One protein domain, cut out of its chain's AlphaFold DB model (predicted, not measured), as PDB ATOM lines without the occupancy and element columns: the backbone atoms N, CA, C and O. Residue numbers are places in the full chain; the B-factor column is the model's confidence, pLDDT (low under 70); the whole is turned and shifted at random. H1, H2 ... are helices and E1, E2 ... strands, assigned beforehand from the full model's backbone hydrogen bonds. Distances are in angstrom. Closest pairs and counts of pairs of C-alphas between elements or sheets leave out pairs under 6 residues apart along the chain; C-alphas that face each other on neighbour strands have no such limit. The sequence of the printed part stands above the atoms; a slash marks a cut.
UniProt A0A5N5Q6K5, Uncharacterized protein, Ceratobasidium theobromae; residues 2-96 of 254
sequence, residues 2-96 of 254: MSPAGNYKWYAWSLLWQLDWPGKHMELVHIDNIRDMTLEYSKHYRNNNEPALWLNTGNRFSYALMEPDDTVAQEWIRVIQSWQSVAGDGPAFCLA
ATOM      1  N   MET A   2      35.884 -36.175 -54.027       31.48
ATOM      2  CA  MET A   2      36.283 -36.780 -52.752       31.48
ATOM      3  C   MET A   2      35.048 -36.861 -51.853       31.48
ATOM      4  O   MET A   2      34.290 -35.896 -51.773       31.48
ATOM      5  N   SER A   3      34.823 -38.014 -51.220       36.56
ATOM      6  CA  SER A   3      33.731 -38.169 -50.257       36.56
ATOM      7  C   SER A   3      33.956 -37.201 -49.083       36.56
ATOM      8  O   SER A   3      35.072 -37.168 -48.558       36.56
ATOM      9  N   PRO A   4      32.935 -36.439 -48.642       39.47
ATOM     10  CA  PRO A   4      33.064 -35.495 -47.525       39.47
ATOM     11  C   PRO A   4      33.504 -36.135 -46.191       39.47
ATOM     12  O   PRO A   4      33.888 -35.417 -45.274       39.47
ATOM     13  N   ALA A   5      33.519 -37.470 -46.091       43.00
ATOM     14  CA  ALA A   5      33.924 -38.218 -44.899       43.00
ATOM     15  C   ALA A   5      35.449 -38.453 -44.743       43.00
ATOM     16  O   ALA A   5      35.883 -38.988 -43.725       43.00
ATOM     17  N   GLY A   6      36.292 -38.056 -45.706       38.00
ATOM     18  CA  GLY A   6      37.753 -38.228 -45.608       38.00
ATOM     19  C   GLY A   6      38.255 -39.682 -45.734       38.00
ATOM     20  O   GLY A   6      37.497 -40.609 -46.008       38.00
ATOM     21  N   ASN A   7      39.572 -39.877 -45.575       42.28
ATOM     22  CA  ASN A   7      40.314 -41.107 -45.925       42.28
ATOM     23  C   ASN A   7      40.128 -42.312 -44.975       42.28
ATOM     24  O   ASN A   7      40.793 -43.329 -45.159       42.28
ATOM     25  N   TYR A   8      39.257 -42.229 -43.969       40.34
ATOM     26  CA  TYR A   8      39.134 -43.255 -42.926       40.34
ATOM     27  C   TYR A   8      37.695 -43.772 -42.803       40.34
ATOM     28  O   TYR A   8      37.081 -43.691 -41.743       40.34
ATOM     29  N   LYS A   9      37.145 -44.329 -43.892       45.34
ATOM     30  CA  LYS A   9      35.934 -45.159 -43.814       45.34
ATOM     31  C   LYS A   9      36.335 -46.567 -43.379       45.34
ATOM     32  O   LYS A   9      36.857 -47.346 -44.175       45.34
ATOM     33  N   TRP A  10      36.107 -46.892 -42.110       39.06
ATOM     34  CA  TRP A  10      36.246 -48.259 -41.622       39.06
ATOM     35  C   TRP A  10      34.969 -49.020 -41.959       39.06
ATOM     36  O   TRP A  10      33.904 -48.762 -41.407       39.06
ATOM     37  N   TYR A  11      35.070 -49.966 -42.887       39.53
ATOM     38  CA  TYR A  11      34.009 -50.933 -43.119       39.53
ATOM     39  C   TYR A  11      34.069 -51.952 -41.980       39.53
ATOM     40  O   TYR A  11      34.810 -52.929 -42.064       39.53
ATOM     41  N   ALA A  12      33.318 -51.731 -40.901       44.19
ATOM     42  CA  ALA A  12      33.014 -52.815 -39.976       44.19
ATOM     43  C   ALA A  12      32.164 -53.822 -40.763       44.19
ATOM     44  O   ALA A  12      30.987 -53.583 -41.023       44.19
ATOM     45  N   TRP A  13      32.803 -54.877 -41.275       38.91
ATOM     46  CA  TRP A  13      32.190 -55.845 -42.178       38.91
ATOM     47  C   TRP A  13      30.932 -56.437 -41.549       38.91
ATOM     48  O   TRP A  13      30.984 -57.248 -40.624       38.91
ATOM     49  N   SER A  14      29.790 -55.998 -42.075       43.62
ATOM     50  CA  SER A  14      28.482 -56.284 -41.511       43.62
ATOM     51  C   SER A  14      27.780 -57.510 -42.117       43.62
ATOM     52  O   SER A  14      26.707 -57.927 -41.696       43.62
ATOM     53  N   LEU A  15      28.437 -58.164 -43.080       39.41
ATOM     54  CA  LEU A  15      27.868 -59.267 -43.860       39.41
ATOM     55  C   LEU A  15      28.231 -60.666 -43.334       39.41
ATOM     56  O   LEU A  15      27.676 -61.655 -43.795       39.41
ATOM     57  N   LEU A  16      29.122 -60.764 -42.342       44.72
ATOM     58  CA  LEU A  16      29.465 -62.023 -41.657       44.72
ATOM     59  C   LEU A  16      28.706 -62.198 -40.330       44.72
ATOM     60  O   LEU A  16      29.104 -62.990 -39.482       44.72
ATOM     61  N   TRP A  17      27.612 -61.459 -40.126       46.62
ATOM     62  CA  TRP A  17      26.894 -61.455 -38.849       46.62
ATOM     63  C   TRP A  17      26.069 -62.721 -38.636       46.62
ATOM     64  O   TRP A  17      25.904 -63.126 -37.491       46.62
ATOM     65  N   GLN A  18      25.644 -63.377 -39.717       48.41
ATOM     66  CA  GLN A  18      24.937 -64.660 -39.663       48.41
ATOM     67  C   GLN A  18      25.868 -65.874 -39.564       48.41
ATOM     68  O   GLN A  18      25.391 -66.977 -39.318       48.41
ATOM     69  N   LEU A  19      27.183 -65.707 -39.759       49.91
ATOM     70  CA  LEU A  19      28.109 -66.802 -39.508       49.91
ATOM     71  C   LEU A  19      28.570 -66.756 -38.051       49.91
ATOM     72  O   LEU A  19      29.358 -65.897 -37.648       49.91
ATOM     73  N   ASP A  20      28.065 -67.709 -37.273       52.44
ATOM     74  CA  ASP A  20      28.597 -68.045 -35.959       52.44
ATOM     75  C   ASP A  20      29.958 -68.718 -36.133       52.44
ATOM     76  O   ASP A  20      30.067 -69.917 -36.395       52.44
ATOM     77  N   TRP A  21      31.022 -67.931 -35.994       65.19
ATOM     78  CA  TRP A  21      32.365 -68.467 -35.828       65.19
ATOM     79  C   TRP A  21      32.714 -68.459 -34.337       65.19
ATOM     80  O   TRP A  21      32.469 -67.454 -33.657       65.19
ATOM     81  N   PRO A  22      33.313 -69.536 -33.804       50.41
ATOM     82  CA  PRO A  22      33.783 -69.544 -32.426       50.41
ATOM     83  C   PRO A  22      34.794 -68.405 -32.214       50.41
ATOM     84  O   PRO A  22      35.807 -68.334 -32.906       50.41
ATOM     85  N   GLY A  23      34.503 -67.509 -31.263       66.25
ATOM     86  CA  GLY A  23      35.329 -66.333 -30.951       66.25
ATOM     87  C   GLY A  23      34.779 -64.985 -31.433       66.25
ATOM     88  O   GLY A  23      35.438 -63.967 -31.240       66.25
ATOM     89  N   LYS A  24      33.583 -64.939 -32.033       57.47
ATOM     90  CA  LYS A  24      32.910 -63.676 -32.356       57.47
ATOM     91  C   LYS A  24      32.552 -62.922 -31.067       57.47
ATOM     92  O   LYS A  24      31.775 -63.410 -30.250       57.47
ATOM     93  N   HIS A  25      33.128 -61.737 -30.893       48.91
ATOM     94  CA  HIS A  25      32.839 -60.847 -29.773       48.91
ATOM     95  C   HIS A  25      31.752 -59.855 -30.197       48.91
ATOM     96  O   HIS A  25      31.915 -59.149 -31.193       48.91
ATOM     97  N   MET A  26      30.626 -59.844 -29.486       52.97
ATOM     98  CA  MET A  26      29.597 -58.817 -29.646       52.97
ATOM     99  C   MET A  26      29.776 -57.802 -28.525       52.97
ATOM    100  O   MET A  26      29.599 -58.138 -27.357       52.97
ATOM    101  N   GLU A  27      30.128 -56.572 -28.883       58.50
ATOM    102  CA  GLU A  27      30.181 -55.461 -27.938       58.50
ATOM    103  C   GLU A  27      28.995 -54.544 -28.173       58.50
ATOM    104  O   GLU A  27      28.698 -54.152 -29.304       58.50
ATOM    105  N   LEU A  28      28.332 -54.179 -27.081       65.38
ATOM    106  CA  LEU A  28      27.431 -53.045 -27.083       65.38
ATOM    107  C   LEU A  28      28.296 -51.782 -27.175       65.38
ATOM    108  O   LEU A  28      28.954 -51.404 -26.206       65.38
ATOM    109  N   VAL A  29      28.315 -51.146 -28.343       74.12
ATOM    110  CA  VAL A  29      29.057 -49.900 -28.538       74.12
ATOM    111  C   VAL A  29      28.124 -48.729 -28.265       74.12
ATOM    112  O   VAL A  29      27.154 -48.511 -28.990       74.12
ATOM    113  N   HIS A  30      28.428 -47.962 -27.222       77.00
ATOM    114  CA  HIS A  30      27.803 -46.663 -27.013       77.00
ATOM    115  C   HIS A  30      28.425 -45.657 -27.988       77.00
ATOM    116  O   HIS A  30      29.626 -45.390 -27.923       77.00
ATOM    117  N   ILE A  31      27.628 -45.144 -28.928       80.00
ATOM    118  CA  ILE A  31      28.088 -44.180 -29.932       80.00
ATOM    119  C   ILE A  31      27.638 -42.784 -29.506       80.00
ATOM    120  O   ILE A  31      26.467 -42.431 -29.623       80.00
ATOM    121  N   ASP A  32      28.599 -41.993 -29.042       83.38
ATOM    122  CA  ASP A  32      28.394 -40.611 -28.620       83.38
ATOM    123  C   ASP A  32      28.764 -39.593 -29.701       83.38
ATOM    124  O   ASP A  32      29.427 -39.900 -30.696       83.38
ATOM    125  N   ASN A  33      28.382 -38.334 -29.454       84.50
ATOM    126  CA  ASN A  33      28.798 -37.178 -30.250       84.50
ATOM    127  C   ASN A  33      28.429 -37.320 -31.738       84.50
ATOM    128  O   ASN A  33      29.241 -37.048 -32.626       84.50
ATOM    129  N   ILE A  34      27.205 -37.783 -32.010       85.38
ATOM    130  CA  ILE A  34      26.652 -37.862 -33.366       85.38
ATOM    131  C   ILE A  34      26.569 -36.443 -33.930       85.38
ATOM    132  O   ILE A  34      25.930 -35.571 -33.341       85.38
ATOM    133  N   ARG A  35      27.234 -36.214 -35.060       84.19
ATOM    134  CA  ARG A  35      27.295 -34.910 -35.720       84.19
ATOM    135  C   ARG A  35      26.260 -34.802 -36.828       84.19
ATOM    136  O   ARG A  35      25.521 -33.825 -36.880       84.19
ATOM    137  N   ASP A  36      26.239 -35.793 -37.708       83.81
ATOM    138  CA  ASP A  36      25.338 -35.851 -38.850       83.81
ATOM    139  C   ASP A  36      25.151 -37.300 -39.320       83.81
ATOM    140  O   ASP A  36      25.800 -38.234 -38.834       83.81
ATOM    141  N   MET A  37      24.214 -37.488 -40.247       86.12
ATOM    142  CA  MET A  37      23.987 -38.754 -40.928       86.12
ATOM    143  C   MET A  37      23.982 -38.505 -42.436       86.12
ATOM    144  O   MET A  37      23.440 -37.502 -42.901       86.12
ATOM    145  N   THR A  38      24.531 -39.442 -43.207       85.44
ATOM    146  CA  THR A  38      24.587 -39.360 -44.676       85.44
ATOM    147  C   THR A  38      24.140 -40.666 -45.320       85.44
ATOM    148  O   THR A  38      24.531 -41.733 -44.857       85.44
ATOM    149  N   LEU A  39      23.382 -40.599 -46.413       85.38
ATOM    150  CA  LEU A  39      22.907 -41.762 -47.160       85.38
ATOM    151  C   LEU A  39      23.644 -41.814 -48.501       85.38
ATOM    152  O   LEU A  39      23.648 -40.835 -49.248       85.38
ATOM    153  N   GLU A  40      24.291 -42.940 -48.790       85.31
ATOM    154  CA  GLU A  40      25.174 -43.115 -49.948       85.31
ATOM    155  C   GLU A  40      24.895 -44.451 -50.643       85.31
ATOM    156  O   GLU A  40      24.906 -45.504 -50.008       85.31
ATOM    157  N   TYR A  41      24.721 -44.433 -51.966       84.31
ATOM    158  CA  TYR A  41      24.767 -45.653 -52.771       84.31
ATOM    159  C   TYR A  41      26.218 -46.008 -53.078       84.31
ATOM    160  O   TYR A  41      26.997 -45.179 -53.548       84.31
ATOM    161  N   SER A  42      26.598 -47.255 -52.812       81.06
ATOM    162  CA  SER A  42      27.942 -47.735 -53.097       81.06
ATOM    163  C   SER A  42      27.891 -49.099 -53.757       81.06
ATOM    164  O   SER A  42      27.325 -50.043 -53.214       81.06
ATOM    165  N   LYS A  43      28.616 -49.245 -54.871       84.94
ATOM    166  CA  LYS A  43      28.807 -50.538 -55.545       84.94
ATOM    167  C   LYS A  43      29.396 -51.628 -54.646       84.94
ATOM    168  O   LYS A  43      29.235 -52.808 -54.930       84.94
ATOM    169  N   HIS A  44      30.095 -51.232 -53.584       81.25
ATOM    170  CA  HIS A  44      30.732 -52.143 -52.636       81.25
ATOM    171  C   HIS A  44      29.835 -52.503 -51.447       81.25
ATOM    172  O   HIS A  44      30.152 -53.434 -50.712       81.25
ATOM    173  N   TYR A  45      28.731 -51.784 -51.246       80.06
ATOM    174  CA  TYR A  45      27.786 -52.042 -50.170       80.06
ATOM    175  C   TYR A  45      26.572 -52.779 -50.730       80.06
ATOM    176  O   TYR A  45      25.902 -52.267 -51.623       80.06
ATOM    177  N   ARG A  46      26.333 -54.011 -50.255       82.00
ATOM    178  CA  ARG A  46      25.197 -54.863 -50.668       82.00
ATOM    179  C   ARG A  46      24.948 -54.861 -52.193       82.00
ATOM    180  O   ARG A  46      23.811 -54.823 -52.653       82.00
ATOM    181  N   ASN A  47      26.027 -54.888 -52.984       83.38
ATOM    182  CA  ASN A  47      26.003 -54.867 -54.453       83.38
ATOM    183  C   ASN A  47      25.186 -53.714 -55.071       83.38
ATOM    184  O   ASN A  47      24.571 -53.902 -56.115       83.38
ATOM    185  N   ASN A  48      25.189 -52.527 -54.451       81.56
ATOM    186  CA  ASN A  48      24.432 -51.350 -54.901       81.56
ATOM    187  C   ASN A  48      22.901 -51.493 -54.858       81.56
ATOM    188  O   ASN A  48      22.204 -50.640 -55.403       81.56
ATOM    189  N   ASN A  49      22.368 -52.555 -54.252       84.56
ATOM    190  CA  ASN A  49      20.921 -52.776 -54.200       84.56
ATOM    191  C   ASN A  49      20.243 -51.945 -53.110       84.56
ATOM    192  O   ASN A  49      19.044 -51.697 -53.181       84.56
ATOM    193  N   GLU A  50      21.008 -51.515 -52.110       84.44
ATOM    194  CA  GLU A  50      20.505 -50.770 -50.966       84.44
ATOM    195  C   GLU A  50      21.450 -49.618 -50.630       84.44
ATOM    196  O   GLU A  50      22.676 -49.777 -50.723       84.44
ATOM    197  N   PRO A  51      20.914 -48.455 -50.231       85.38
ATOM    198  CA  PRO A  51      21.747 -47.359 -49.781       85.38
ATOM    199  C   PRO A  51      22.378 -47.679 -48.418       85.38
ATOM    200  O   PRO A  51      21.742 -48.241 -47.526       85.38
ATOM    201  N   ALA A  52      23.635 -47.279 -48.242       86.62
ATOM    202  CA  ALA A  52      24.310 -47.300 -46.956       86.62
ATOM    203  C   ALA A  52      23.961 -46.031 -46.181       86.62
ATOM    204  O   ALA A  52      24.182 -44.917 -46.666       86.62
ATOM    205  N   LEU A  53      23.453 -46.199 -44.965       87.00
ATOM    206  CA  LEU A  53      23.230 -45.095 -44.049       87.00
ATOM    207  C   LEU A  53      24.422 -44.977 -43.106       87.00
ATOM    208  O   LEU A  53      24.726 -45.898 -42.358       87.00
ATOM    209  N   TRP A  54      25.105 -43.844 -43.148       87.94
ATOM    210  CA  TRP A  54      26.281 -43.574 -42.337       87.94
ATOM    211  C   TRP A  54      25.936 -42.626 -41.203       87.94
ATOM    212  O   TRP A  54      25.283 -41.606 -41.414       87.94
ATOM    213  N   LEU A  55      26.427 -42.945 -40.015       88.88
ATOM    214  CA  LEU A  55      26.371 -42.104 -38.832       88.88
ATOM    215  C   LEU A  55      27.768 -41.538 -38.586       88.88
ATOM    216  O   LEU A  55      28.708 -42.290 -38.324       88.88
ATOM    217  N   ASN A  56      27.905 -40.219 -38.699       85.75
ATOM    218  CA  ASN A  56      29.176 -39.522 -38.564       85.75
ATOM    219  C   ASN A  56      29.269 -38.888 -37.177       85.75
ATOM    220  O   ASN A  56      28.373 -38.170 -36.732       85.75
ATOM    221  N   THR A  57      30.373 -39.144 -36.487       89.06
ATOM    222  CA  THR A  57      30.625 -38.625 -35.138       89.06
ATOM    223  C   THR A  57      31.605 -37.457 -35.171       89.06
ATOM    224  O   THR A  57      32.460 -37.354 -36.057       89.06
ATOM    225  N   GLY A  58      31.550 -36.582 -34.166       84.50
ATOM    226  CA  GLY A  58      32.524 -35.499 -33.999       84.50
ATOM    227  C   GLY A  58      33.960 -36.000 -33.791       84.50
ATOM    228  O   GLY A  58      34.911 -35.279 -34.089       84.50
ATOM    229  N   ASN A  59      34.122 -37.267 -33.397       89.44
ATOM    230  CA  ASN A  59      35.415 -37.937 -33.244       89.44
ATOM    231  C   ASN A  59      35.991 -38.456 -34.577       89.44
ATOM    232  O   ASN A  59      36.986 -39.176 -34.572       89.44
ATOM    233  N   ARG A  60      35.398 -38.078 -35.723       88.75
ATOM    234  CA  ARG A  60      35.812 -38.473 -37.085       88.75
ATOM    235  C   ARG A  60      35.682 -39.971 -37.379       88.75
ATOM    236  O   ARG A  60      36.346 -40.474 -38.282       88.75
ATOM    237  N   PHE A  61      34.816 -40.668 -36.649       86.56
ATOM    238  CA  PHE A  61      34.389 -42.018 -37.003       86.56
ATOM    239  C   PHE A  61      33.064 -41.974 -37.755       86.56
ATOM    240  O   PHE A  61      32.175 -41.194 -37.401       86.56
ATOM    241  N   SER A  62      32.945 -42.851 -38.749       87.06
ATOM    242  CA  SER A  62      31.726 -43.075 -39.521       87.06
ATOM    243  C   SER A  62      31.306 -44.530 -39.378       87.06
ATOM    244  O   SER A  62      32.103 -45.433 -39.636       87.06
ATOM    245  N   TYR A  63      30.053 -44.755 -38.997       86.44
ATOM    246  CA  TYR A  63      29.485 -46.085 -38.798       86.44
ATOM    247  C   TYR A  63      28.423 -46.345 -39.858       86.44
ATOM    248  O   TYR A  63      27.477 -45.570 -39.972       86.44
ATOM    249  N   ALA A  64      28.567 -47.426 -40.624       87.50
ATOM    250  CA  ALA A  64      27.490 -47.898 -41.487       87.50
ATOM    251  C   ALA A  64      26.423 -48.564 -40.614       87.50
ATOM    252  O   ALA A  64      26.699 -49.549 -39.927       87.50
ATOM    253  N   LEU A  65      25.217 -48.010 -40.630       86.12
ATOM    254  CA  LEU A  65      24.073 -48.564 -39.933       86.12
ATOM    255  C   LEU A  65      23.514 -49.738 -40.730       86.12
ATOM    256  O   LEU A  65      23.328 -49.680 -41.946       86.12
ATOM    257  N   MET A  66      23.286 -50.817 -39.997       85.88
ATOM    258  CA  MET A  66      22.655 -52.033 -40.480       85.88
ATOM    259  C   MET A  66      21.132 -51.931 -40.397       85.88
ATOM    260  O   MET A  66      20.579 -50.888 -40.042       85.88
ATOM    261  N   GLU A  67      20.466 -53.038 -40.724       82.38
ATOM    262  CA  GLU A  67      19.054 -53.215 -40.415       82.38
ATOM    263  C   GLU A  67      18.802 -52.916 -38.928       82.38
ATOM    264  O   GLU A  67      19.535 -53.415 -38.066       82.38
ATOM    265  N   PRO A  68      17.817 -52.054 -38.633       83.44
ATOM    266  CA  PRO A  68      17.414 -51.781 -37.267       83.44
ATOM    267  C   PRO A  68      16.847 -53.050 -36.629       83.44
ATOM    268  O   PRO A  68      16.321 -53.923 -37.316       83.44
ATOM    269  N   ASP A  69      16.899 -53.109 -35.303       83.56
ATOM    270  CA  ASP A  69      16.154 -54.113 -34.552       83.56
ATOM    271  C   ASP A  69      14.641 -53.986 -34.813       83.56
ATOM    272  O   ASP A  69      14.123 -52.877 -35.004       83.56
ATOM    273  N   ASP A  70      13.929 -55.114 -34.775       82.56
ATOM    274  CA  ASP A  70      12.490 -55.194 -35.053       82.56
ATOM    275  C   ASP A  70      11.660 -54.226 -34.195       82.56
ATOM    276  O   ASP A  70      10.631 -53.719 -34.646       82.56
ATOM    277  N   THR A  71      12.116 -53.914 -32.977       80.75
ATOM    278  CA  THR A  71      11.424 -52.999 -32.057       80.75
ATOM    279  C   THR A  71      11.400 -51.545 -32.519       80.75
ATOM    280  O   THR A  71      10.523 -50.797 -32.091       80.75
ATOM    281  N   VAL A  72      12.339 -51.139 -33.381       79.50
ATOM    282  CA  VAL A  72      12.463 -49.761 -33.897       79.50
ATOM    283  C   VAL A  72      12.445 -49.696 -35.424       79.50
ATOM    284  O   VAL A  72      12.612 -48.624 -36.013       79.50
ATOM    285  N   ALA A  73      12.239 -50.835 -36.090       82.81
ATOM    286  CA  ALA A  73      12.278 -50.938 -37.542       82.81
ATOM    287  C   ALA A  73      11.241 -50.039 -38.230       82.81
ATOM    288  O   ALA A  73      11.533 -49.422 -39.254       82.81
ATOM    289  N   GLN A  74      10.044 -49.903 -37.651       83.00
ATOM    290  CA  GLN A  74       8.974 -49.076 -38.216       83.00
ATOM    291  C   GLN A  74       9.300 -47.581 -38.157       83.00
ATOM    292  O   GLN A  74       9.094 -46.854 -39.131       83.00
ATOM    293  N   GLU A  75       9.831 -47.105 -37.034       79.94
ATOM    294  CA  GLU A  75      10.313 -45.735 -36.876       79.94
ATOM    295  C   GLU A  75      11.471 -45.462 -37.832       79.94
ATOM    296  O   GLU A  75      11.519 -44.406 -38.464       79.94
ATOM    297  N   TRP A  76      12.368 -46.433 -37.992       80.44
ATOM    298  CA  TRP A  76      13.511 -46.317 -38.885       80.44
ATOM    299  C   TRP A  76      13.118 -46.225 -40.358       80.44
ATOM    300  O   TRP A  76      13.678 -45.416 -41.094       80.44
ATOM    301  N   ILE A  77      12.110 -46.987 -40.791       82.00
ATOM    302  CA  ILE A  77      11.557 -46.878 -42.147       82.00
ATOM    303  C   ILE A  77      11.067 -45.451 -42.412       82.00
ATOM    304  O   ILE A  77      11.349 -44.897 -43.473       82.00
ATOM    305  N   ARG A  78      10.382 -44.826 -41.445       79.75
ATOM    306  CA  ARG A  78       9.929 -43.430 -41.579       79.75
ATOM    307  C   ARG A  78      11.100 -42.466 -41.676       79.75
ATOM    308  O   ARG A  78      11.042 -41.549 -42.489       79.75
ATOM    309  N   VAL A  79      12.149 -42.693 -40.878       77.62
ATOM    310  CA  VAL A  79      13.391 -41.925 -40.985       77.62
ATOM    311  C   VAL A  79      13.939 -42.067 -42.391       77.62
ATOM    312  O   VAL A  79      14.084 -41.051 -43.029       77.62
ATOM    313  N   ILE A  80      14.156 -43.271 -42.926       78.25
ATOM    314  CA  ILE A  80      14.700 -43.465 -44.285       78.25
ATOM    315  C   ILE A  80      13.828 -42.782 -45.350       78.25
ATOM    316  O   ILE A  80      14.346 -42.120 -46.246       78.25
ATOM    317  N   GLN A  81      12.504 -42.896 -45.242       78.50
ATOM    318  CA  GLN A  81      11.562 -42.284 -46.184       78.50
ATOM    319  C   GLN A  81      11.564 -40.751 -46.149       78.50
ATOM    320  O   GLN A  81      11.155 -40.129 -47.129       78.50
ATOM    321  N   SER A  82      12.022 -40.125 -45.059       73.44
ATOM    322  CA  SER A  82      12.118 -38.665 -44.969       73.44
ATOM    323  C   SER A  82      13.353 -38.091 -45.671       73.44
ATOM    324  O   SER A  82      13.516 -36.870 -45.721       73.44
ATOM    325  N   TRP A  83      14.246 -38.935 -46.196       77.06
ATOM    326  CA  TRP A  83      15.459 -38.490 -46.874       77.06
ATOM    327  C   TRP A  83      15.119 -38.103 -48.298       77.06
ATOM    328  O   TRP A  83      14.494 -38.862 -49.038       77.06
ATOM    329  N   GLN A  84      15.574 -36.923 -48.694       69.38
ATOM    330  CA  GLN A  84      15.445 -36.465 -50.066       69.38
ATOM    331  C   GLN A  84      16.824 -36.433 -50.707       69.38
ATOM    332  O   GLN A  84      17.796 -35.944 -50.122       69.38
ATOM    333  N   SER A  85      16.916 -36.983 -51.919       68.31
ATOM    334  CA  SER A  85      18.109 -36.784 -52.734       68.31
ATOM    335  C   SER A  85      18.178 -35.312 -53.123       68.31
ATOM    336  O   SER A  85      17.223 -34.771 -53.678       68.31
ATOM    337  N   VAL A  86      19.304 -34.667 -52.824       60.19
ATOM    338  CA  VAL A  86      19.496 -33.239 -53.102       60.19
ATOM    339  C   VAL A  86      19.722 -32.976 -54.597       60.19
ATOM    340  O   VAL A  86      19.422 -31.885 -55.065       60.19
ATOM    341  N   ALA A  87      20.169 -33.975 -55.367       59.62
ATOM    342  CA  ALA A  87      20.160 -33.982 -56.834       59.62
ATOM    343  C   ALA A  87      20.682 -35.335 -57.360       59.62
ATOM    344  O   ALA A  87      21.826 -35.701 -57.089       59.62
ATOM    345  N   GLY A  88      19.889 -36.053 -58.163       67.75
ATOM    346  CA  GLY A  88      20.329 -37.284 -58.847       67.75
ATOM    347  C   GLY A  88      20.843 -38.382 -57.901       67.75
ATOM    348  O   GLY A  88      20.250 -38.617 -56.850       67.75
ATOM    349  N   ASP A  89      21.958 -39.025 -58.267       62.34
ATOM    350  CA  ASP A  89      22.641 -40.076 -57.480       62.34
ATOM    351  C   ASP A  89      23.580 -39.508 -56.388       62.34
ATOM    352  O   ASP A  89      24.520 -40.169 -55.939       62.34
ATOM    353  N   GLY A  90      23.384 -38.245 -55.995       61.66
ATOM    354  CA  GLY A  90      24.173 -37.586 -54.958       61.66
ATOM    355  C   GLY A  90      23.853 -38.073 -53.538       61.66
ATOM    356  O   GLY A  90      22.864 -38.775 -53.321       61.66
ATOM    357  N   PRO A  91      24.674 -37.689 -52.541       56.12
ATOM    358  CA  PRO A  91      24.375 -37.970 -51.142       56.12
ATOM    359  C   PRO A  91      23.024 -37.353 -50.771       56.12
ATOM    360  O   PRO A  91      22.795 -36.159 -50.986       56.12
ATOM    361  N   ALA A  92      22.125 -38.170 -50.224       59.81
ATOM    362  CA  ALA A  92      20.883 -37.655 -49.670       59.81
ATOM    363  C   ALA A  92      21.161 -37.115 -48.268       59.81
ATOM    364  O   ALA A  92      21.965 -37.677 -47.515       59.81
ATOM    365  N   PHE A  93      20.488 -36.023 -47.932       62.97
ATOM    366  CA  PHE A  93      20.540 -35.440 -46.603       62.97
ATOM    367  C   PHE A  93      19.240 -35.776 -45.889       62.97
ATOM    368  O   PHE A  93      18.160 -35.791 -46.490       62.97
ATOM    369  N   CYS A  94      19.346 -36.061 -44.596       58.28
ATOM    370  CA  CYS A  94      18.166 -36.158 -43.761       58.28
ATOM    371  C   CYS A  94      17.546 -34.762 -43.691       58.28
ATOM    372  O   CYS A  94      18.178 -33.830 -43.185       58.28
ATOM    373  N   LEU A  95      16.331 -34.602 -44.216       59.03
ATOM    374  CA  LEU A  95      15.564 -33.406 -43.912       59.03
ATOM    375  C   LEU A  95      15.304 -33.370 -42.412       59.03
ATOM    376  O   LEU A  95      15.109 -34.411 -41.778       59.03
ATOM    377  N   ALA A  96      15.280 -32.163 -41.852       62.00
ATOM    378  CA  ALA A  96      14.799 -31.973 -40.497       62.00
ATOM    379  C   ALA A  96      13.436 -32.668 -40.365       62.00
ATOM    380  O   ALA A  96      12.528 -32.416 -41.159       62.00
TER     381      ALA A  96
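AT A GLANCE: This is residues 2 to 96 of the 254 residues of an uncharacterized protein of Ceratobasidium theobromae (UniProt A0A5N5Q6K5). Little regular structure: a small, strongly twisted five-strand sheet, with a long unnamed stretch, residues 2 to 33, from which residues 18 to 25 stick out, and one helix, H1, grazing the sheet. The printed part has 95 residues, 32 in named elements, in the order E1 E2 E3 H1 E4 E5, class mixed. The antiparallel sheet runs E3 E2 E1 E5 E4. It is compact, radius of gyration of the C-alphas 14.3 A, spanning 45 by 33 by 29 A.

IN THESE COORDINATES: E1, residues 34 to 40, starts at C-alpha (26.652, -37.862, -33.366) and measures 17.5 A; E2, 52 to 57, 16.0 A. E3 is 62 to 65, H1 73 to 81, 12.3 A, E4 83 to 85, and E5 92 to 94, ending at C-alpha (18.166, -36.158, -43.761).

HOW THE PARTS SIT: E1, E2 and E3 form a meander, each strand the antiparallel neighbour of the one before; N 38 and O 54 are 2.9 A apart, N 55 and O 63 2.8 A. E1 and E5 have N 92 and O 39 at 3.2 A; hairpin E4 and E5 has N 93 and O 84 at 3.5 A. H1, with every O i to N i+4 pair within hydrogen-bond range, is only just on the sheet, with 5 pairs of C-alphas within 10 A, and only grazes it with residues 79 to 81.

THE WHOLE: The C-alphas farthest apart, Pro 22 and Ala 87, are 45.2 A apart. The printed part has no cut; E1 to E2 is a long link. pLDDT is under 70 in residues 2 to 28 and 84 to 96.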